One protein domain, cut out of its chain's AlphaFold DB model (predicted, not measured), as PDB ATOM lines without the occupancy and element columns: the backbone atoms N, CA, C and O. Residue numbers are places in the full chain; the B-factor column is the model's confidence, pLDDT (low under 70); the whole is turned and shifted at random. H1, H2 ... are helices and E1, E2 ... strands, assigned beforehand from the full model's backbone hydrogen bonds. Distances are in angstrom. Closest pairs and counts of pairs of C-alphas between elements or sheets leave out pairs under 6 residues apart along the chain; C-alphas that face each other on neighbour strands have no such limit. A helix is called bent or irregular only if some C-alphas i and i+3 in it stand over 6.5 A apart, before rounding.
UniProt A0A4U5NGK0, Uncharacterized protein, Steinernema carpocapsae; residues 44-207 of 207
ATOM      1  N   PHE A  44     103.696 133.624 135.377       67.00
ATOM      2  CA  PHE A  44     104.049 132.731 134.277       67.00
ATOM      3  C   PHE A  44     105.419 133.067 133.683       67.00
ATOM      4  O   PHE A  44     105.738 132.647 132.569       67.00
ATOM      5  N   TYR A  45     106.249 133.814 134.413       63.66
ATOM      6  CA  TYR A  45     107.634 134.015 134.030       63.66
ATOM      7  C   TYR A  45     108.393 132.696 134.163       63.66
ATOM      8  O   TYR A  45     108.314 132.008 135.184       63.66
ATOM      9  N   HIS A  46     109.118 132.329 133.110       63.81
ATOM     10  CA  HIS A  46     109.930 131.122 133.089       63.81
ATOM     11  C   HIS A  46     111.420 131.436 133.216       63.81
ATOM     12  O   HIS A  46     111.869 132.538 132.908       63.81
ATOM     13  N   LYS A  47     112.217 130.413 133.521       52.62
ATOM     14  CA  LYS A  47     113.673 130.507 133.694       52.62
ATOM     15  C   LYS A  47     114.464 131.011 132.468       52.62
ATOM     16  O   LYS A  47     115.619 131.399 132.610       52.62
ATOM     17  N   TYR A  48     113.905 131.014 131.254       53.38
ATOM     18  CA  TYR A  48     114.604 131.626 130.118       53.38
ATOM     19  C   TYR A  48     114.559 133.161 130.188       53.38
ATOM     20  O   TYR A  48     113.492 133.716 130.443       53.38
ATOM     21  N   PRO A  49     115.656 133.856 129.833       43.72
ATOM     22  CA  PRO A  49     115.817 135.303 130.022       43.72
ATOM     23  C   PRO A  49     114.807 136.185 129.265       43.72
ATOM     24  O   PRO A  49     114.753 137.386 129.509       43.72
ATOM     25  N   LYS A  50     114.017 135.626 128.336       49.72
ATOM     26  CA  LYS A  50     112.905 136.317 127.662       49.72
ATOM     27  C   LYS A  50     111.759 135.340 127.390       49.72
ATOM     28  O   LYS A  50     112.043 134.277 126.815       49.72
ATOM     29  N   PRO A  51     110.497 135.652 127.745       52.88
ATOM     30  CA  PRO A  51     109.351 134.874 127.289       52.88
ATOM     31  C   PRO A  51     109.403 134.745 125.765       52.88
ATOM     32  O   PRO A  51     109.667 135.725 125.064       52.88
ATOM     33  N   LEU A  52     109.259 133.523 125.238       56.19
ATOM     34  CA  LEU A  52     109.187 133.342 123.790       56.19
ATOM     35  C   LEU A  52     107.799 133.778 123.346       56.19
ATOM     36  O   LEU A  52     106.872 132.979 123.315       56.19
ATOM     37  N   VAL A  53     107.682 135.062 123.038       59.25
ATOM     38  CA  VAL A  53     106.450 135.682 122.569       59.25
ATOM     39  C   VAL A  53     106.600 135.978 121.090       59.25
ATOM     40  O   VAL A  53     107.600 136.556 120.654       59.25
ATOM     41  N   LEU A  54     105.595 135.593 120.311       65.00
ATOM     42  CA  LEU A  54     105.443 136.108 118.963       65.00
ATOM     43  C   LEU A  54     104.936 137.552 119.074       65.00
ATOM     44  O   LEU A  54     103.749 137.780 119.280       65.00
ATOM     45  N   ASN A  55     105.854 138.516 119.004       66.62
ATOM     46  CA  ASN A  55     105.516 139.928 119.152       66.62
ATOM     47  C   ASN A  55     105.038 140.506 117.811       66.62
ATOM     48  O   ASN A  55     105.848 140.899 116.967       66.62
ATOM     49  N   LEU A  56     103.719 140.508 117.625       69.00
ATOM     50  CA  LEU A  56     103.036 141.135 116.499       69.00
ATOM     51  C   LEU A  56     102.206 142.309 117.013       69.00
ATOM     52  O   LEU A  56     101.516 142.209 118.025       69.00
ATOM     53  N   THR A  57     102.252 143.424 116.298       73.62
ATOM     54  CA  THR A  57     101.296 144.516 116.492       73.62
ATOM     55  C   THR A  57      99.906 144.070 116.042       73.62
ATOM     56  O   THR A  57      99.764 143.190 115.194       73.62
ATOM     57  N   LYS A  58      98.857 144.731 116.543       71.69
ATOM     58  CA  LYS A  58      97.473 144.462 116.117       71.69
ATOM     59  C   LYS A  58      97.301 144.561 114.596       71.69
ATOM     60  O   LYS A  58      96.624 143.737 113.994       71.69
ATOM     61  N   THR A  59      97.977 145.524 113.970       79.44
ATOM     62  CA  THR A  59      97.988 145.684 112.513       79.44
ATOM     63  C   THR A  59      98.639 144.491 111.812       79.44
ATOM     64  O   THR A  59      98.095 143.995 110.830       79.44
ATOM     65  N   GLU A  60      99.767 143.989 112.321       78.00
ATOM     66  CA  GLU A  60     100.429 142.797 111.774       78.00
ATOM     67  C   GLU A  60      99.574 141.536 111.958       78.00
ATOM     68  O   GLU A  60      99.436 140.747 111.023       78.00
ATOM     69  N   GLU A  61      98.937 141.364 113.121       75.44
ATOM     70  CA  GLU A  61      97.982 140.272 113.339       75.44
ATOM     71  C   GLU A  61      96.816 140.323 112.348       75.44
ATOM     72  O   GLU A  61      96.430 139.294 111.791       75.44
ATOM     73  N   ASP A  62      96.247 141.506 112.122       80.88
ATOM     74  CA  ASP A  62      95.126 141.685 111.202       80.88
ATOM     75  C   ASP A  62      95.537 141.407 109.752       80.88
ATOM     76  O   ASP A  62      94.748 140.837 108.997       80.88
ATOM     77  N   LEU A  63      96.766 141.750 109.355       83.94
ATOM     78  CA  LEU A  63      97.308 141.420 108.033       83.94
ATOM     79  C   LEU A  63      97.443 139.904 107.833       83.94
ATOM     80  O   LEU A  63      97.023 139.389 106.796       83.94
ATOM     81  N   ILE A  64      97.948 139.183 108.839       81.00
ATOM     82  CA  ILE A  64      98.043 137.713 108.820       81.00
ATOM     83  C   ILE A  64      96.645 137.069 108.804       81.00
ATOM     84  O   ILE A  64      96.402 136.101 108.087       81.00
ATOM     85  N   LYS A  65      95.692 137.603 109.576       78.94
ATOM     86  CA  LYS A  65      94.313 137.084 109.608       78.94
ATOM     87  C   LYS A  65      93.585 137.319 108.283       78.94
ATOM     88  O   LYS A  65      92.849 136.444 107.840       78.94
ATOM     89  N   LYS A  66      93.792 138.476 107.645       81.56
ATOM     90  CA  LYS A  66      93.177 138.828 106.353       81.56
ATOM     91  C   LYS A  66      93.765 138.057 105.177       81.56
ATOM     92  O   LYS A  66      93.067 137.873 104.183       81.56
ATOM     93  N   SER A  67      95.022 137.624 105.265       73.19
ATOM     94  CA  SER A  67      95.638 136.820 104.209       73.19
ATOM     95  C   SER A  67      95.112 135.391 104.170       73.19
ATOM     96  O   SER A  67      95.080 134.797 103.093       73.19
ATOM     97  N   ALA A  68      94.637 134.873 105.311       68.12
ATOM     98  CA  ALA A  68      94.065 133.542 105.412       68.12
ATOM     99  C   ALA A  68      92.889 133.383 104.434       68.12
ATOM    100  O   ALA A  68      91.799 133.919 104.631       68.12
ATOM    101  N   SER A  69      93.107 132.618 103.360       61.62
ATOM    102  CA  SER A  69      92.047 132.334 102.390       61.62
ATOM    103  C   SER A  69      90.854 131.656 103.085       61.62
ATOM    104  O   SER A  69      91.076 130.705 103.843       61.62
ATOM    105  N   PRO A  70      89.595 132.050 102.785       58.09
ATOM    106  CA  PRO A  70      88.387 131.470 103.389       58.09
ATOM    107  C   PRO A  70      88.296 129.943 103.249       58.09
ATOM    108  O   PRO A  70      87.602 129.281 104.018       58.09
ATOM    109  N   LYS A  71      88.995 129.379 102.253       53.19
ATOM    110  CA  LYS A  71      89.028 127.941 101.954       53.19
ATOM    111  C   LYS A  71      90.079 127.171 102.762       53.19
ATOM    112  O   LYS A  71      89.963 125.958 102.904       53.19
ATOM    113  N   THR A  72      91.071 127.851 103.330       49.69
ATOM    114  CA  THR A  72      92.097 127.261 104.203       49.69
ATOM    115  C   THR A  72      91.776 127.614 105.648       49.69
ATOM    116  O   THR A  72      92.185 128.653 106.156       49.69
ATOM    117  N   LYS A  73      91.091 126.710 106.356       48.31
ATOM    118  CA  LYS A  73      90.992 126.741 107.828       48.31
ATOM    119  C   LYS A  73      92.332 126.368 108.480       48.31
ATOM    120  O   LYS A  73      92.389 125.516 109.361       48.31
ATOM    121  N   THR A  74      93.444 126.939 108.031       48.03
ATOM    122  CA  THR A  74      94.728 126.723 108.694       48.03
ATOM    123  C   THR A  74      94.839 127.732 109.826       48.03
ATOM    124  O   THR A  74      95.117 128.901 109.578       48.03
ATOM    125  N   SER A  75      94.666 127.279 111.071       59.41
ATOM    126  CA  SER A  75      94.997 128.042 112.290       59.41
ATOM    127  C   SER A  75      96.510 128.254 112.474       59.41
ATOM    128  O   SER A  75      96.957 128.805 113.476       59.41
ATOM    129  N   ASN A  76      97.321 127.784 111.519       74.38
ATOM    130  CA  ASN A  76      98.768 127.837 111.577       74.38
ATOM    131  C   ASN A  76      99.280 129.199 111.092       74.38
ATOM    132  O   ASN A  76      99.344 129.459 109.890       74.38
ATOM    133  N   VAL A  77      99.712 130.021 112.046       76.81
ATOM    134  CA  VAL A  77     100.263 131.368 111.830       76.81
ATOM    135  C   VAL A  77     101.411 131.381 110.812       76.81
ATOM    136  O   VAL A  77     101.511 132.310 110.021       76.81
ATOM    137  N   MET A  78     102.241 130.331 110.743       82.88
ATOM    138  CA  MET A  78     103.327 130.249 109.754       82.88
ATOM    139  C   MET A  78     102.802 130.125 108.319       82.88
ATOM    140  O   MET A  78     103.357 130.723 107.401       82.88
ATOM    141  N   ALA A  79     101.742 129.337 108.119       81.50
ATOM    142  CA  ALA A  79     101.137 129.172 106.799       81.50
ATOM    143  C   ALA A  79     100.483 130.479 106.332       81.50
ATOM    144  O   ALA A  79     100.600 130.842 105.166       81.50
ATOM    145  N   GLN A  80      99.857 131.212 107.255       82.88
ATOM    146  CA  GLN A  80      99.257 132.520 106.985       82.88
ATOM    147  C   GLN A  80     100.320 133.595 106.706       82.88
ATOM    148  O   GLN A  80     100.190 134.362 105.753       82.88
ATOM    149  N   ALA A  81     101.415 133.614 107.474       83.75
ATOM    150  CA  ALA A  81     102.534 134.527 107.250       83.75
ATOM    151  C   ALA A  81     103.227 134.276 105.898       83.75
ATOM    152  O   ALA A  81     103.634 135.219 105.225       83.75
ATOM    153  N   ALA A  82     103.319 133.016 105.455       87.06
ATOM    154  CA  ALA A  82     103.884 132.674 104.150       87.06
ATOM    155  C   ALA A  82     103.098 133.286 102.975       87.06
ATOM    156  O   ALA A  82     103.697 133.617 101.959       87.06
ATOM    157  N   GLN A  83     101.784 133.489 103.125       87.00
ATOM    158  CA  GLN A  83     100.924 134.076 102.085       87.00
ATOM    159  C   GLN A  83     101.156 135.578 101.881       87.00
ATOM    160  O   GLN A  83     100.781 136.115 100.842       87.00
ATOM    161  N   ILE A  84     101.760 136.260 102.858       86.69
ATOM    162  CA  ILE A  84     102.073 137.695 102.781       86.69
ATOM    163  C   ILE A  84     103.565 137.975 102.654       86.69
ATOM    164  O   ILE A  84     103.936 139.141 102.596       86.69
ATOM    165  N   LYS A  85     104.413 136.942 102.580       90.38
ATOM    166  CA  LYS A  85     105.876 137.075 102.592       90.38
ATOM    167  C   LYS A  85     106.398 138.068 101.550       90.38
ATOM    168  O   LYS A  85     107.267 138.862 101.875       90.38
ATOM    169  N   ASP A  86     105.854 138.050 100.336       89.88
ATOM    170  CA  ASP A  86     106.336 138.921  99.253       89.88
ATOM    171  C   ASP A  86     106.003 140.403  99.489       89.88
ATOM    172  O   ASP A  86     106.702 141.284  98.998       89.88
ATOM    173  N   LYS A  87     104.933 140.685 100.243       90.50
ATOM    174  CA  LYS A  87     104.461 142.049 100.546       90.50
ATOM    175  C   LYS A  87     104.921 142.557 101.912       90.50
ATOM    176  O   LYS A  87     105.054 143.759 102.093       90.50
ATOM    177  N   HIS A  88     105.118 141.636 102.852       90.00
ATOM    178  CA  HIS A  88     105.435 141.879 104.256       90.00
ATOM    179  C   HIS A  88     106.499 140.879 104.750       90.00
ATOM    180  O   HIS A  88     106.220 140.049 105.630       90.00
ATOM    181  N   PRO A  89     107.711 140.886 104.163       91.19
ATOM    182  CA  PRO A  89     108.771 139.950 104.533       91.19
ATOM    183  C   PRO A  89     109.157 140.065 106.015       91.19
ATOM    184  O   PRO A  89     109.438 139.057 106.656       91.19
ATOM    185  N   GLU A  90     109.083 141.258 106.601       87.62
ATOM    186  CA  GLU A  90     109.356 141.515 108.016       87.62
ATOM    187  C   GLU A  90     108.425 140.745 108.964       87.62
ATOM    188  O   GLU A  90     108.867 140.236 109.997       87.62
ATOM    189  N   ILE A  91     107.147 140.601 108.599       83.44
ATOM    190  CA  ILE A  91     106.170 139.837 109.384       83.44
ATOM    191  C   ILE A  91     106.490 138.343 109.288       83.44
ATOM    192  O   ILE A  91     106.473 137.629 110.293       83.44
ATOM    193  N   TYR A  92     106.829 137.869 108.087       86.38
ATOM    194  CA  TYR A  92     107.232 136.483 107.865       86.38
ATOM    195  C   TYR A  92     108.486 136.114 108.668       86.38
ATOM    196  O   TYR A  92     108.483 135.096 109.361       86.38
ATOM    197  N   GLU A  93     109.519 136.957 108.641       85.25
ATOM    198  CA  GLU A  93     110.761 136.731 109.386       85.25
ATOM    199  C   GLU A  93     110.527 136.713 110.904       85.25
ATOM    200  O   GLU A  93     111.063 135.846 111.597       85.25
ATOM    201  N   LYS A  94     109.655 137.583 111.440       79.94
ATOM    202  CA  LYS A  94     109.247 137.530 112.860       79.94
ATOM    203  C   LYS A  94     108.620 136.183 113.225       79.94
ATOM    204  O   LYS A  94     108.987 135.579 114.238       79.94
ATOM    205  N   VAL A  95     107.691 135.694 112.403       80.00
ATOM    206  CA  VAL A  95     107.003 134.411 112.631       80.00
ATOM    207  C   VAL A  95     107.965 133.228 112.475       80.00
ATOM    208  O   VAL A  95     107.917 132.288 113.275       80.00
ATOM    209  N   LEU A  96     108.874 133.276 111.498       82.50
ATOM    210  CA  LEU A  96     109.895 132.252 111.280       82.50
ATOM    211  C   LEU A  96     110.887 132.190 112.448       82.50
ATOM    212  O   LEU A  96     111.112 131.110 112.997       82.50
ATOM    213  N   ALA A  97     111.421 133.335 112.879       78.69
ATOM    214  CA  ALA A  97     112.328 133.422 114.020       78.69
ATOM    215  C   ALA A  97     111.670 132.910 115.310       78.69
ATOM    216  O   ALA A  97     112.297 132.179 116.081       78.69
ATOM    217  N   TYR A  98     110.390 133.232 115.528       80.12
ATOM    218  CA  TYR A  98     109.606 132.659 116.622       80.12
ATOM    219  C   TYR A  98     109.501 131.130 116.505       80.12
ATOM    220  O   TYR A  98     109.737 130.421 117.484       80.12
ATOM    221  N   LYS A  99     109.198 130.601 115.313       79.31
ATOM    222  CA  LYS A  99     109.045 129.157 115.080       79.31
ATOM    223  C   LYS A  99     110.348 128.383 115.299       79.31
ATOM    224  O   LYS A  99     110.305 127.311 115.903       79.31
ATOM    225  N   ILE A 100     111.482 128.921 114.847       76.88
ATOM    226  CA  ILE A 100     112.815 128.329 115.054       76.88
ATOM    227  C   ILE A 100     113.122 128.264 116.551       76.88
ATOM    228  O   ILE A 100     113.312 127.173 117.086       76.88
ATOM    229  N   LYS A 101     113.028 129.398 117.255       72.81
ATOM    230  CA  LYS A 101     113.235 129.447 118.711       72.81
ATOM    231  C   LYS A 101     112.270 128.541 119.472       72.81
ATOM    232  O   LYS A 101     112.631 127.972 120.500       72.81
ATOM    233  N   ARG A 102     111.029 128.388 118.994       74.44
ATOM    234  CA  ARG A 102     110.062 127.483 119.627       74.44
ATOM    235  C   ARG A 102     110.488 126.036 119.491       74.44
ATOM    236  O   ARG A 102     110.334 125.293 120.456       74.44
ATOM    237  N   LYS A 103     110.992 125.651 118.319       76.62
ATOM    238  CA  LYS A 103     111.497 124.304 118.066       76.62
ATOM    239  C   LYS A 103     112.685 123.992 118.975       76.62
ATOM    240  O   LYS A 103     112.609 123.023 119.710       76.62
ATOM    241  N   GLU A 104     113.673 124.880 119.040       74.94
ATOM    242  CA  GLU A 104     114.830 124.737 119.942       74.94
ATOM    243  C   GLU A 104     114.402 124.535 121.406       74.94
ATOM    244  O   GLU A 104     114.942 123.687 122.114       74.94
ATOM    245  N   ARG A 105     113.376 125.270 121.859       75.31
ATOM    246  CA  ARG A 105     112.808 125.082 123.202       75.31
ATOM    247  C   ARG A 105     112.052 123.772 123.362       75.31
ATOM    248  O   ARG A 105     112.179 123.150 124.406       75.31
ATOM    249  N   LYS A 106     111.274 123.358 122.359       74.25
ATOM    250  CA  LYS A 106     110.557 122.075 122.386       74.25
ATOM    251  C   LYS A 106     111.521 120.903 122.483       74.25
ATOM    252  O   LYS A 106     111.264 119.996 123.264       74.25
ATOM    253  N   ASP A 107     112.630 120.970 121.756       74.88
ATOM    254  CA  ASP A 107     113.683 119.959 121.798       74.88
ATOM    255  C   ASP A 107     114.327 119.930 123.203       74.88
ATOM    256  O   ASP A 107     114.495 118.869 123.799       74.88
ATOM    257  N   ALA A 108     114.565 121.097 123.822       68.94
ATOM    258  CA  ALA A 108     115.031 121.189 125.213       68.94
ATOM    259  C   ALA A 108     113.984 120.750 126.265       68.94
ATOM    260  O   ALA A 108     114.325 120.429 127.406       68.94
ATOM    261  N   GLU A 109     112.700 120.766 125.909       77.38
ATOM    262  CA  GLU A 109     111.574 120.362 126.757       77.38
ATOM    263  C   GLU A 109     111.194 118.889 126.574       77.38
ATOM    264  O   GLU A 109     110.402 118.388 127.370       77.38
ATOM    265  N   GLU A 110     111.736 118.186 125.575       81.50
ATOM    266  CA  GLU A 110     111.292 116.850 125.155       81.50
ATOM    267  C   GLU A 110     111.367 115.807 126.278       81.50
ATOM    268  O   GLU A 110     110.461 114.988 126.428       81.50
ATOM    269  N   SER A 111     112.392 115.900 127.125       82.94
ATOM    270  CA  SER A 111     112.606 115.015 128.276       82.94
ATOM    271  C   SER A 111     111.612 115.222 129.425       82.94
ATOM    272  O   SER A 111     111.606 114.451 130.387       82.94
ATOM    273  N   ARG A 112     110.767 116.260 129.363       84.38
ATOM    274  CA  ARG A 112     109.816 116.595 130.429       84.38
ATOM    275  C   ARG A 112     108.543 115.746 130.341       84.38
ATOM    276  O   ARG A 112     108.113 115.370 129.243       84.38
ATOM    277  N   PRO A 113     107.855 115.524 131.480       89.88
ATOM    278  CA  PRO A 113     106.552 114.869 131.488       89.88
ATOM    279  C   PRO A 113     105.567 115.541 130.526       89.88
ATOM    280  O   PRO A 113     105.557 116.765 130.382       89.88
ATOM    281  N   GLU A 114     104.709 114.749 129.885       88.94
ATOM    282  CA  GLU A 114     103.764 115.240 128.873       88.94
ATOM    283  C   GLU A 114     102.863 116.364 129.400       88.94
ATOM    284  O   GLU A 114     102.691 117.379 128.727       88.94
ATOM    285  N   ALA A 115     102.357 116.237 130.631       86.44
ATOM    286  CA  ALA A 115     101.532 117.269 131.255       86.44
ATOM    287  C   ALA A 115     102.276 118.612 131.394       86.44
ATOM    288  O   ALA A 115     101.695 119.671 131.157       86.44
ATOM    289  N   VAL A 116     103.575 118.567 131.711       85.94
ATOM    290  CA  VAL A 116     104.441 119.752 131.822       85.94
ATOM    291  C   VAL A 116     104.681 120.368 130.446       85.94
ATOM    292  O   VAL A 116     104.500 121.573 130.283       85.94
ATOM    293  N   ARG A 117     105.017 119.550 129.437       85.31
ATOM    294  CA  ARG A 117     105.200 120.016 128.050       85.31
ATOM    295  C   ARG A 117     103.935 120.673 127.509       85.31
ATOM    296  O   ARG A 117     104.003 121.763 126.953       85.31
ATOM    297  N   LYS A 118     102.771 120.061 127.739       84.81
ATOM    298  CA  LYS A 118     101.470 120.605 127.331       84.81
ATOM    299  C   LYS A 118     101.163 121.938 128.012       84.81
ATOM    300  O   LYS A 118     100.704 122.865 127.351       84.81
ATOM    301  N   PHE A 119     101.450 122.063 129.309       84.44
ATOM    302  CA  PHE A 119     101.282 123.327 130.024       84.44
ATOM    303  C   PHE A 119     102.175 124.427 129.444       84.44
ATOM    304  O   PHE A 119     101.684 125.520 129.166       84.44
ATOM    305  N   ILE A 120     103.457 124.135 129.212       79.25
ATOM    306  CA  ILE A 120     104.388 125.083 128.586       79.25
ATOM    307  C   ILE A 120     103.880 125.473 127.190       79.25
ATOM    308  O   ILE A 120     103.783 126.658 126.880       79.25
ATOM    309  N   ASP A 121     103.490 124.501 126.361       75.56
ATOM    310  CA  ASP A 121     102.923 124.719 125.024       75.56
ATOM    311  C   ASP A 121     101.733 125.676 125.035       75.56
ATOM    312  O   ASP A 121     101.750 126.675 124.312       75.56
ATOM    313  N   GLU A 122     100.739 125.425 125.881       74.38
ATOM    314  CA  GLU A 122      99.523 126.235 125.931       74.38
ATOM    315  C   GLU A 122      99.772 127.671 126.423       74.38
ATOM    316  O   GLU A 122      99.061 128.575 125.992       74.38
ATOM    317  N   ARG A 123     100.765 127.904 127.295       72.00
ATOM    318  CA  ARG A 123     101.071 129.245 127.842       72.00
ATOM    319  C   ARG A 123     102.194 129.977 127.101       72.00
ATOM    320  O   ARG A 123     102.371 131.167 127.306       72.00
ATOM    321  N   THR A 124     102.929 129.304 126.212       61.38
ATOM    322  CA  THR A 124     103.902 129.956 125.310       61.38
ATOM    323  C   THR A 124     103.208 130.598 124.102       61.38
ATOM    324  O   THR A 124     103.711 131.562 123.537       61.38
ATOM    325  N   VAL A 125     102.055 130.061 123.684       47.97
ATOM    326  CA  VAL A 125     101.316 130.534 122.495       47.97
ATOM    327  C   VAL A 125     100.543 131.823 122.767       47.97
ATOM    328  O   VAL A 125     100.433 132.667 121.881       47.97
ATOM    329  N   PHE A 126     100.048 131.999 123.987       47.03
ATOM    330  CA  PHE A 126      99.488 133.263 124.426       47.03
ATOM    331  C   PHE A 126     100.612 134.029 125.094       47.03
ATOM    332  O   PHE A 126     100.938 133.788 126.253       47.03
ATOM    333  N   GLY A 127     101.218 134.955 124.345       48.62
ATOM    334  CA  GLY A 127     101.866 136.073 125.002       48.62
ATOM    335  C   GLY A 127     100.870 136.578 126.029       48.62
ATOM    336  O   GLY A 127      99.718 136.853 125.686       48.62
ATOM    337  N   ILE A 128     101.285 136.641 127.285       50.34
ATOM    338  CA  ILE A 128     100.616 137.511 128.228       50.34
ATOM    339  C   ILE A 128     100.910 138.900 127.678       50.34
ATOM    340  O   ILE A 128     101.879 139.550 128.050       50.34
ATOM    341  N   GLN A 129     100.132 139.304 126.669       48.56
ATOM    342  CA  GLN A 129      99.868 140.703 126.441       48.56
ATOM    343  C   GLN A 129      99.488 141.213 127.825       48.56
ATOM    344  O   GLN A 129      98.754 140.533 128.550       48.56
ATOM    345  N   GLU A 130     100.011 142.366 128.209       54.69
ATOM    346  CA  GLU A 130      99.663 143.054 129.454       54.69
ATOM    347  C   GLU A 130      98.181 143.502 129.456       54.69
ATOM    348  O   GLU A 130      97.809 144.548 129.978       54.69
ATOM    349  N   ASP A 131      97.294 142.719 128.843       59.53
ATOM    350  CA  ASP A 131      95.865 142.810 128.967       59.53
ATOM    351  C   ASP A 131      95.471 142.274 130.343       59.53
ATOM    352  O   ASP A 131      95.270 141.075 130.575       59.53
ATOM    353  N   LYS A 132      95.343 143.221 131.272       60.44
ATOM    354  CA  LYS A 132      94.827 143.007 132.627       60.44
ATOM    355  C   LYS A 132      93.482 142.263 132.635       60.44
ATOM    356  O   LYS A 132      93.175 141.607 133.626       60.44
ATOM    357  N   ASN A 133      92.708 142.304 131.546       64.56
ATOM    358  CA  ASN A 133      91.431 141.594 131.440       64.56
ATOM    359  C   ASN A 133      91.598 140.116 131.051       64.56
ATOM    360  O   ASN A 133      90.769 139.285 131.425       64.56
ATOM    361  N   ALA A 134      92.661 139.768 130.320       65.56
ATOM    362  CA  ALA A 134      92.928 138.398 129.880       65.56
ATOM    363  C   ALA A 134      93.613 137.556 130.968       65.56
ATOM    364  O   ALA A 134      93.373 136.348 131.069       65.56
ATOM    365  N   PHE A 135      94.426 138.193 131.819       70.06
ATOM    366  CA  PHE A 135      95.219 137.515 132.845       70.06
ATOM    367  C   PHE A 135      94.393 136.658 133.833       70.06
ATOM    368  O   PHE A 135      94.752 135.492 134.032       70.06
ATOM    369  N   PRO A 136      93.244 137.121 134.376       71.81
ATOM    370  CA  PRO A 136      92.354 136.283 135.186       71.81
ATOM    371  C   PRO A 136      91.937 134.968 134.504       71.81
ATOM    372  O   PRO A 136      91.861 133.910 135.138       71.81
ATOM    373  N   GLY A 137      91.684 135.019 133.193       73.19
ATOM    374  CA  GLY A 137      91.325 133.853 132.389       73.19
ATOM    375  C   GLY A 137      92.475 132.855 132.246       73.19
ATOM    376  O   GLY A 137      92.258 131.645 132.346       73.19
ATOM    377  N   GLU A 138      93.700 133.345 132.071       74.75
ATOM    378  CA  GLU A 138      94.902 132.505 131.996       74.75
ATOM    379  C   GLU A 138      95.250 131.875 133.348       74.75
ATOM    380  O   GLU A 138      95.529 130.674 133.419       74.75
ATOM    381  N   LEU A 139      95.110 132.628 134.440       74.94
ATOM    382  CA  LEU A 139      95.290 132.113 135.796       74.94
ATOM    383  C   LEU A 139      94.309 130.976 136.106       74.94
ATOM    384  O   LEU A 139      94.690 129.924 136.626       74.94
ATOM    385  N   LYS A 140      93.053 131.132 135.676       74.94
ATOM    386  CA  LYS A 140      92.015 130.100 135.763       74.94
ATOM    387  C   LYS A 140      92.370 128.834 134.975       74.94
ATOM    388  O   LYS A 140      92.235 127.726 135.502       74.94
ATOM    389  N   LYS A 141      92.835 128.967 133.728       77.62
ATOM    390  CA  LYS A 141      93.278 127.821 132.909       77.62
ATOM    391  C   LYS A 141      94.475 127.119 133.543       77.62
ATOM    392  O   LYS A 141      94.505 125.886 133.596       77.62
ATOM    393  N   ALA A 142      95.446 127.882 134.044       78.56
ATOM    394  CA  ALA A 142      96.592 127.344 134.766       78.56
ATOM    395  C   ALA A 142      96.149 126.526 135.977       78.56
ATOM    396  O   ALA A 142      96.652 125.423 136.168       78.56
ATOM    397  N   ALA A 143      95.142 126.991 136.714       75.38
ATOM    398  CA  ALA A 143      94.622 126.279 137.874       75.38
ATOM    399  C   ALA A 143      94.008 124.932 137.574       75.38
ATOM    400  O   ALA A 143      94.303 123.942 138.246       75.38
ATOM    401  N   VAL A 144      93.200 124.878 136.523       76.81
ATOM    402  CA  VAL A 144      92.610 123.621 136.074       76.81
ATOM    403  C   VAL A 144      93.701 122.636 135.648       76.81
ATOM    404  O   VAL A 144      93.653 121.473 136.046       76.81
ATOM    405  N   ALA A 145      94.705 123.098 134.896       80.56
ATOM    406  CA  ALA A 145      95.804 122.248 134.444       80.56
ATOM    407  C   ALA A 145      96.672 121.749 135.611       80.56
ATOM    408  O   ALA A 145      96.956 120.558 135.707       80.56
ATOM    409  N   LEU A 146      97.030 122.635 136.541       79.44
ATOM    410  CA  LEU A 146      97.813 122.299 137.728       79.44
ATOM    411  C   LEU A 146      97.074 121.335 138.661       79.44
ATOM    412  O   LEU A 146      97.702 120.446 139.229       79.44
ATOM    413  N   LYS A 147      95.747 121.449 138.806       77.44
ATOM    414  CA  LYS A 147      94.951 120.485 139.586       77.44
ATOM    415  C   LYS A 147      95.079 119.063 139.033       77.44
ATOM    416  O   LYS A 147      95.120 118.116 139.812       77.44
ATOM    417  N   ALA A 148      95.128 118.924 137.709       82.56
ATOM    418  CA  ALA A 148      95.229 117.632 137.037       82.56
ATOM    419  C   ALA A 148      96.648 117.031 137.064       82.56
ATOM    420  O   ALA A 148      96.796 115.844 136.786       82.56
ATOM    421  N   MET A 149      97.675 117.820 137.405       86.44
ATOM    422  CA  MET A 149      99.061 117.351 137.477       86.44
ATOM    423  C   MET A 149      99.383 116.629 138.785       86.44
ATOM    424  O   MET A 149      98.958 117.033 139.877       86.44
ATOM    425  N   LYS A 150     100.240 115.615 138.670       89.00
ATOM    426  CA  LYS A 150     100.876 114.927 139.796       89.00
ATOM    427  C   LYS A 150     101.873 115.845 140.503       89.00
ATOM    428  O   LYS A 150     102.339 116.843 139.952       89.00
ATOM    429  N   ASN A 151     102.224 115.511 141.739       85.44
ATOM    430  CA  ASN A 151     103.135 116.336 142.536       85.44
ATOM    431  C   ASN A 151     104.554 116.365 141.948       85.44
ATOM    432  O   ASN A 151     105.216 117.399 141.984       85.44
ATOM    433  N   GLU A 152     104.999 115.262 141.358       87.31
ATOM    434  CA  GLU A 152     106.286 115.135 140.675       87.31
ATOM    435  C   GLU A 152     106.330 116.029 139.428       87.31
ATOM    436  O   GLU A 152     107.307 116.735 139.197       87.31
ATOM    437  N   GLU A 153     105.233 116.082 138.670       88.38
ATOM    438  CA  GLU A 153     105.093 116.942 137.488       88.38
ATOM    439  C   GLU A 153     105.082 118.426 137.873       88.38
ATOM    440  O   GLU A 153     105.742 119.239 137.226       88.38
ATOM    441  N   LYS A 154     104.403 118.779 138.972       85.50
ATOM    442  CA  LYS A 154     104.409 120.143 139.524       85.50
ATOM    443  C   LYS A 154     105.810 120.593 139.922       85.50
ATOM    444  O   LYS A 154     106.157 121.736 139.651       85.50
ATOM    445  N   LYS A 155     106.631 119.716 140.514       84.62
ATOM    446  CA  LYS A 155     108.032 120.036 140.847       84.62
ATOM    447  C   LYS A 155     108.838 120.381 139.593       84.62
ATOM    448  O   LYS A 155     109.458 121.437 139.547       84.62
ATOM    449  N   VAL A 156     108.746 119.554 138.551       85.25
ATOM    450  CA  VAL A 156     109.426 119.800 137.264       85.25
ATOM    451  C   VAL A 156     108.922 121.083 136.590       85.25
ATOM    452  O   VAL A 156     109.687 121.795 135.932       85.25
ATOM    453  N   LEU A 157     107.635 121.401 136.745       83.69
ATOM    454  CA  LEU A 157     107.058 122.643 136.241       83.69
ATOM    455  C   LEU A 157     107.555 123.868 137.021       83.69
ATOM    456  O   LEU A 157     107.834 124.887 136.399       83.69
ATOM    457  N   LEU A 158     107.712 123.773 138.343       79.44
ATOM    458  CA  LEU A 158     108.244 124.847 139.189       79.44
ATOM    459  C   LEU A 158     109.715 125.161 138.908       79.44
ATOM    460  O   LEU A 158     110.118 126.315 138.999       79.44
ATOM    461  N   GLU A 159     110.511 124.175 138.495       77.69
ATOM    462  CA  GLU A 159     111.866 124.435 137.986       77.69
ATOM    463  C   GLU A 159     111.858 125.314 136.725       77.69
ATOM    464  O   GLU A 159     112.835 126.010 136.437       77.69
ATOM    465  N   TYR A 160     110.762 125.267 135.962       73.38
ATOM    466  CA  TYR A 160     110.586 126.035 134.734       73.38
ATOM    467  C   TYR A 160     109.898 127.382 134.980       73.38
ATOM    468  O   TYR A 160     110.353 128.380 134.433       73.38
ATOM    469  N   TYR A 161     108.857 127.415 135.817       75.75
ATOM    470  CA  TYR A 161     108.086 128.595 136.228       75.75
ATOM    471  C   TYR A 161     108.152 128.767 137.755       75.75
ATOM    472  O   TYR A 161     107.213 128.389 138.460       75.75
ATOM    473  N   PRO A 162     109.242 129.323 138.305       71.12
ATOM    474  CA  PRO A 162     109.425 129.386 139.755       71.12
ATOM    475  C   PRO A 162     108.376 130.261 140.458       71.12
ATOM    476  O   PRO A 162     107.919 129.912 141.543       71.12
ATOM    477  N   ASN A 163     107.913 131.338 139.816       73.06
ATOM    478  CA  ASN A 163     106.880 132.228 140.362       73.06
ATOM    479  C   ASN A 163     105.484 131.584 140.411       73.06
ATOM    480  O   ASN A 163     104.617 132.029 141.164       73.06
ATOM    481  N   LEU A 164     105.277 130.473 139.694       75.69
ATOM    482  CA  LEU A 164     104.056 129.672 139.792       75.69
ATOM    483  C   LEU A 164     103.919 129.012 141.173       75.69
ATOM    484  O   LEU A 164     102.847 128.521 141.514       75.69
ATOM    485  N   LYS A 165     104.984 129.015 141.984       73.56
ATOM    486  CA  LYS A 165     104.966 128.539 143.368       73.56
ATOM    487  C   LYS A 165     103.985 129.319 144.228       73.56
ATOM    488  O   LYS A 165     103.240 128.685 144.963       73.56
ATOM    489  N   ILE A 166     103.916 130.642 144.069       67.12
ATOM    490  CA  ILE A 166     102.911 131.476 144.745       67.12
ATOM    491  C   ILE A 166     101.535 130.922 144.442       67.12
ATOM    492  O   ILE A 166     100.787 130.565 145.332       67.12
ATOM    493  N   VAL A 167     101.260 130.707 143.167       65.44
ATOM    494  CA  VAL A 167      99.989 130.162 142.724       65.44
ATOM    495  C   VAL A 167      99.756 128.736 143.240       65.44
ATOM    496  O   VAL A 167      98.643 128.393 143.596       65.44
ATOM    497  N   LEU A 168     100.770 127.879 143.320       65.75
ATOM    498  CA  LEU A 168     100.610 126.490 143.769       65.75
ATOM    499  C   LEU A 168     100.460 126.331 145.287       65.75
ATOM    500  O   LEU A 168      99.803 125.391 145.748       65.75
ATOM    501  N   GLU A 169     101.096 127.206 146.051       64.75
ATOM    502  CA  GLU A 169     101.151 127.136 147.510       64.75
ATOM    503  C   GLU A 169     100.070 127.983 148.179       64.75
ATOM    504  O   GLU A 169      99.675 127.674 149.308       64.75
ATOM    505  N   ASP A 170      99.523 128.962 147.459       63.78
ATOM    506  CA  ASP A 170      98.473 129.842 147.942       63.78
ATOM    507  C   ASP A 170      97.136 129.105 148.195       63.78
ATOM    508  O   ASP A 170      96.673 128.233 147.441       63.78
ATOM    509  N   LEU A 171      96.500 129.466 149.313       53.16
ATOM    510  CA  LEU A 171      95.197 128.973 149.765       53.16
ATOM    511  C   LEU A 171      94.087 129.191 148.727       53.16
ATOM    512  O   LEU A 171      93.178 128.361 148.608       53.16
ATOM    513  N   TYR A 172      94.158 130.273 147.958       52.72
ATOM    514  CA  TYR A 172      93.216 130.631 146.909       52.72
ATOM    515  C   TYR A 172      93.245 129.618 145.764       52.72
ATOM    516  O   TYR A 172      92.202 129.188 145.277       52.72
ATOM    517  N   PHE A 173      94.399 129.082 145.396       57.44
ATOM    518  CA  PHE A 173      94.454 128.128 144.294       57.44
ATOM    519  C   PHE A 173      93.956 126.732 144.664       57.44
ATOM    520  O   PHE A 173      93.261 126.075 143.883       57.44
ATOM    521  N   LYS A 174      94.214 126.312 145.908       59.66
ATOM    522  CA  LYS A 174      93.565 125.131 146.494       59.66
ATOM    523  C   LYS A 174      92.038 125.294 146.503       59.66
ATOM    524  O   LYS A 174      91.333 124.330 146.206       59.66
ATOM    525  N   ARG A 175      91.529 126.513 146.743       55.34
ATOM    526  CA  ARG A 175      90.089 126.847 146.689       55.34
ATOM    527  C   ARG A 175      89.512 126.864 145.267       55.34
ATOM    528  O   ARG A 175      88.447 126.285 145.049       55.34
ATOM    529  N   ILE A 176      90.226 127.435 144.292       54.75
ATOM    530  CA  ILE A 176      89.903 127.358 142.851       54.75
ATOM    531  C   ILE A 176      89.782 125.900 142.405       54.75
ATOM    532  O   ILE A 176      88.872 125.532 141.659       54.75
ATOM    533  N   ALA A 177      90.710 125.060 142.866       54.56
ATOM    534  CA  ALA A 177      90.713 123.647 142.550       54.56
ATOM    535  C   ALA A 177      89.517 122.911 143.179       54.56
ATOM    536  O   ALA A 177      89.032 121.953 142.575       54.56
ATOM    537  N   SER A 178      89.017 123.327 144.345       61.12
ATOM    538  CA  SER A 178      87.908 122.653 145.036       61.12
ATOM    539  C   SER A 178      86.507 123.055 144.562       61.12
ATOM    540  O   SER A 178      85.625 122.202 144.575       61.12
ATOM    541  N   ASP A 179      86.290 124.295 144.108       64.38
ATOM    542  CA  ASP A 179      84.951 124.780 143.744       64.38
ATOM    543  C   ASP A 179      84.982 125.731 142.536       64.38
ATOM    544  O   ASP A 179      85.378 126.895 142.620       64.38
ATOM    545  N   LYS A 180      84.519 125.229 141.382       61.09
ATOM    546  CA  LYS A 180      84.470 125.997 140.128       61.09
ATOM    547  C   LYS A 180      83.497 127.180 140.187       61.09
ATOM    548  O   LYS A 180      83.652 128.094 139.376       61.09
ATOM    549  N   SER A 181      82.518 127.176 141.098       65.75
ATOM    550  CA  SER A 181      81.518 128.246 141.212       65.75
ATOM    551  C   SER A 181      82.098 129.537 141.804       65.75
ATOM    552  O   SER A 181      81.666 130.625 141.432       65.75
ATOM    553  N   LYS A 182      83.151 129.431 142.628       66.75
ATOM    554  CA  LYS A 182      83.836 130.570 143.278       66.75
ATOM    555  C   LYS A 182      85.090 131.041 142.550       66.75
ATOM    556  O   LYS A 182      85.802 131.930 143.000       66.75
ATOM    557  N   LEU A 183      85.368 130.453 141.396       67.94
ATOM    558  CA  LEU A 183      86.605 130.638 140.647       67.94
ATOM    559  C   LEU A 183      86.885 132.100 140.281       67.94
ATOM    560  O   LEU A 183      88.027 132.537 140.347       67.94
ATOM    561  N   ASN A 184      85.850 132.868 139.937       69.19
ATOM    562  CA  ASN A 184      86.014 134.281 139.590       69.19
ATOM    563  C   ASN A 184      86.331 135.144 140.824       69.19
ATOM    564  O   ASN A 184      87.187 136.016 140.745       69.19
ATOM    565  N   GLU A 185      85.680 134.877 141.960       74.00
ATOM    566  CA  GLU A 185      85.930 135.571 143.233       74.00
ATOM    567  C   GLU A 185      87.347 135.293 143.737       74.00
ATOM    568  O   GLU A 185      88.065 136.198 144.145       74.00
ATOM    569  N   VAL A 186      87.784 134.039 143.638       70.62
ATOM    570  CA  VAL A 186      89.114 133.655 144.093       70.62
ATOM    571  C   VAL A 186      90.218 134.236 143.210       70.62
ATOM    572  O   VAL A 186      91.225 134.705 143.729       70.62
ATOM    573  N   VAL A 187      90.027 134.241 141.887       71.62
ATOM    574  CA  VAL A 187      90.963 134.913 140.976       71.62
ATOM    575  C   VAL A 187      91.000 136.415 141.258       71.62
ATOM    576  O   VAL A 187      92.086 136.976 141.270       71.62
ATOM    577  N   LYS A 188      89.857 137.055 141.537       75.81
ATOM    578  CA  LYS A 188      89.815 138.473 141.913       75.81
ATOM    579  C   LYS A 188      90.614 138.750 143.192       75.81
ATOM    580  O   LYS A 188      91.487 139.599 143.161       75.81
ATOM    581  N   ASN A 189      90.388 137.990 144.264       75.31
ATOM    582  CA  ASN A 189      91.123 138.173 145.523       75.31
ATOM    583  C   ASN A 189      92.636 137.997 145.340       75.31
ATOM    584  O   ASN A 189      93.414 138.744 145.915       75.31
ATOM    585  N   LEU A 190      93.048 137.033 144.512       72.88
ATOM    586  CA  LEU A 190      94.456 136.821 144.187       72.88
ATOM    587  C   LEU A 190      95.036 137.981 143.356       72.88
ATOM    588  O   LEU A 190      96.192 138.341 143.543       72.88
ATOM    589  N   MET A 191      94.246 138.588 142.462       74.19
ATOM    590  CA  MET A 191      94.644 139.805 141.740       74.19
ATOM    591  C   MET A 191      94.818 141.001 142.672       74.19
ATOM    592  O   MET A 191      95.818 141.700 142.548       74.19
ATOM    593  N   ASP A 192      93.883 141.198 143.602       75.62
ATOM    594  CA  ASP A 192      93.960 142.255 144.613       75.62
ATOM    595  C   ASP A 192      95.183 142.026 145.531       75.62
ATOM    596  O   ASP A 192      95.896 142.960 145.885       75.62
ATOM    597  N   GLU A 193      95.495 140.769 145.865       73.81
ATOM    598  CA  GLU A 193      96.664 140.427 146.681       73.81
ATOM    599  C   GLU A 193      97.995 140.649 145.941       73.81
ATOM    600  O   GLU A 193      98.959 141.099 146.563       73.81
ATOM    601  N   PHE A 194      98.059 140.438 144.620       71.88
ATOM    602  CA  PHE A 194      99.251 140.768 143.827       71.88
ATOM    603  C   PHE A 194      99.621 142.257 143.871       71.88
ATOM    604  O   PHE A 194     100.786 142.577 143.641       71.88
ATOM    605  N   GLU A 195      98.687 143.161 144.189       72.19
ATOM    606  CA  GLU A 195      98.999 144.585 144.396       72.19
ATOM    607  C   GLU A 195      99.860 144.826 145.647       72.19
ATOM    608  O   GLU A 195     100.525 145.853 145.746       72.19
ATOM    609  N   THR A 196      99.881 143.875 146.585       73.19
ATOM    610  CA  THR A 196     100.696 143.936 147.812       73.19
ATOM    611  C   THR A 196     102.069 143.283 147.660       73.19
ATOM    612  O   THR A 196     102.861 143.284 148.599       73.19
ATOM    613  N   PHE A 197     102.344 142.669 146.507       69.69
ATOM    614  CA  PHE A 197     103.562 141.896 146.289       69.69
ATOM    615  C   PHE A 197     104.619 142.780 145.631       69.69
ATOM    616  O   PHE A 197     104.314 143.642 144.810       69.69
ATOM    617  N   GLU A 198     105.881 142.529 145.954       69.50
ATOM    618  CA  GLU A 198     107.012 143.196 145.318       69.50
ATOM    619  C   GLU A 198     107.773 142.230 144.413       69.50
ATOM    620  O   GLU A 198     107.737 141.005 144.571       69.50
ATOM    621  N   VAL A 199     108.474 142.797 143.434       61.38
ATOM    622  CA  VAL A 199     109.350 142.046 142.537       61.38
ATOM    623  C   VAL A 199     110.793 142.246 142.981       61.38
ATOM    624  O   VAL A 199     111.361 143.323 142.803       61.38
ATOM    625  N   ILE A 200     111.406 141.187 143.502       59.75
ATOM    626  CA  ILE A 200     112.801 141.170 143.951       59.75
ATOM    627  C   ILE A 200     113.557 140.178 143.068       59.75
ATOM    628  O   ILE A 200     113.229 138.995 143.028       59.75
ATOM    629  N   ASP A 201     114.537 140.657 142.300       56.31
ATOM    630  CA  ASP A 201     115.369 139.827 141.413       56.31
ATOM    631  C   ASP A 201     114.579 138.924 140.438       56.31
ATOM    632  O   ASP A 201     114.992 137.810 140.112       56.31
ATOM    633  N   ASN A 202     113.452 139.430 139.917       54.72
ATOM    634  CA  ASN A 202     112.490 138.731 139.040       54.72
ATOM    635  C   ASN A 202     111.649 137.639 139.725       54.72
ATOM    636  O   ASN A 202     110.884 136.931 139.058       54.72
ATOM    637  N   PHE A 203     111.752 137.529 141.045       53.09
ATOM    638  CA  PHE A 203     110.857 136.731 141.862       53.09
ATOM    639  C   PHE A 203     109.778 137.611 142.457       53.09
ATOM    640  O   PHE A 203     110.018 138.749 142.853       53.09
ATOM    641  N   ILE A 204     108.580 137.060 142.514       60.97
ATOM    642  CA  ILE A 204     107.491 137.697 143.231       60.97
ATOM    643  C   ILE A 204     107.649 137.337 144.716       60.97
ATOM    644  O   ILE A 204     107.784 136.159 145.058       60.97
ATOM    645  N   ALA A 205     107.633 138.340 145.586       57.62
ATOM    646  CA  ALA A 205     107.725 138.180 147.029       57.62
ATOM    647  C   ALA A 205     106.574 138.918 147.716       57.62
ATOM    648  O   ALA A 205     106.196 140.019 147.319       57.62
ATOM    649  N   LYS A 206     106.019 138.299 148.757       61.31
ATOM    650  CA  LYS A 206     105.079 138.960 149.661       61.31
ATOM    651  C   LYS A 206     105.885 139.739 150.698       61.31
ATOM    652  O   LYS A 206     106.788 139.150 151.298       61.31
ATOM    653  N   VAL A 207     105.573 141.022 150.864       57.06
ATOM    654  CA  VAL A 207     106.212 141.931 151.833       57.06
ATOM    655  C   VAL A 207     105.386 142.018 153.108       57.06
ATOM    656  O   VAL A 207     104.138 141.961 153.009       57.06
TER     657      VAL A 207
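AT A GLANCE: This is residues 44 to 207 of the 207 residues of an uncharacterized protein of Steinernema carpocapsae (UniProt A0A4U5NGK0). Two lobes of helices are joined by one long helix, H3, with a gap between them: H1 and H2 pack with the first part of H3 at one end, while H4 to H9 gather at the other, where the small hairpin of E1 and E2 sits beyond H9. Residues 44 to 57, with no named element, run between the lobes and lead into H1. The printed part has 164 residues, with nine named helices followed by two strands in one antiparallel sheet, E1 - E2; the class is mostly helix. It is elongated, 52 by 34 by 33 A, and only just compact, close to loose, with a radius of gyration of the C-alphas of 18.1 A.

HOW THE PARTS SIT: E1, residues 197 to 200, and E2, residues 203 to 206, form an antiparallel hairpin at 141 degrees, with N 198 and O 205 within hydrogen-bond range at 2.9 A. H8, residues 171 to 178, and H9, residues 180 to 194, form a helical hairpin at a shallow tilt of 17 degrees; their closest C-alphas, of Ile 176 and Leu 183, are 5.1 A apart. H5, residues 135 to 148, touches H8, closest at the C-alphas of Lys 147 and Ala 177, 6.1 A. With residues 136 to 140 alone H5 touches H9, at a steep tilt of 60 degrees, closest at the C-alphas of Pro 136 and Val 187, 6.1 A. H7, residues 164 to 169, touches no helix, but is near H5, H8 and H6, residues 151 to 160. H4, residues 114 to 125, touches H6 with residues 115 to 116 alone, closest at the C-alphas of Val 116 and Leu 157, 5.9 A. H3, residues 89 to 109, is close to H4 but not clearly touching, the closest C-alphas, of Glu 109 and Arg 117, being 6.5 A apart. With residues 91 to 99 alone H3 touches H2, residues 77 to 82, in a helical hairpin, closest at the C-alphas of Ala 81 and Tyr 92, 5.1 A. H1, residues 58 to 67, touches H2, closest at the C-alphas of Ile 64 and Gln 80, 5.6 A. Every O i to N i+4 pair is within hydrogen-bond range in H1, H2, H3, H4, H5, H7 and H8; H6 has 5 of 6 and H9 has 9 of 11.

IN THESE COORDINATES: H3 is 29.8 A long, from C-alpha 89 at (108.771, 139.950, 104.533) to C-alpha 109 at (111.574, 120.362, 126.757). H9 is 21.2 A and irregular, with C-alphas 181 and 184 7.7 A apart; H5 is 20.3 A. E2 ends at C-alpha 206, (105.079, 138.960, 149.661).

THE WHOLE: The C-alphas farthest apart, of Lys 71 and Val 207, are 54.6 A apart. The printed part has no cut and no long link. Mean pLDDT of the printed part is 71.7; 63 residues are under 70, among them 44 to 56 and 166 to 184.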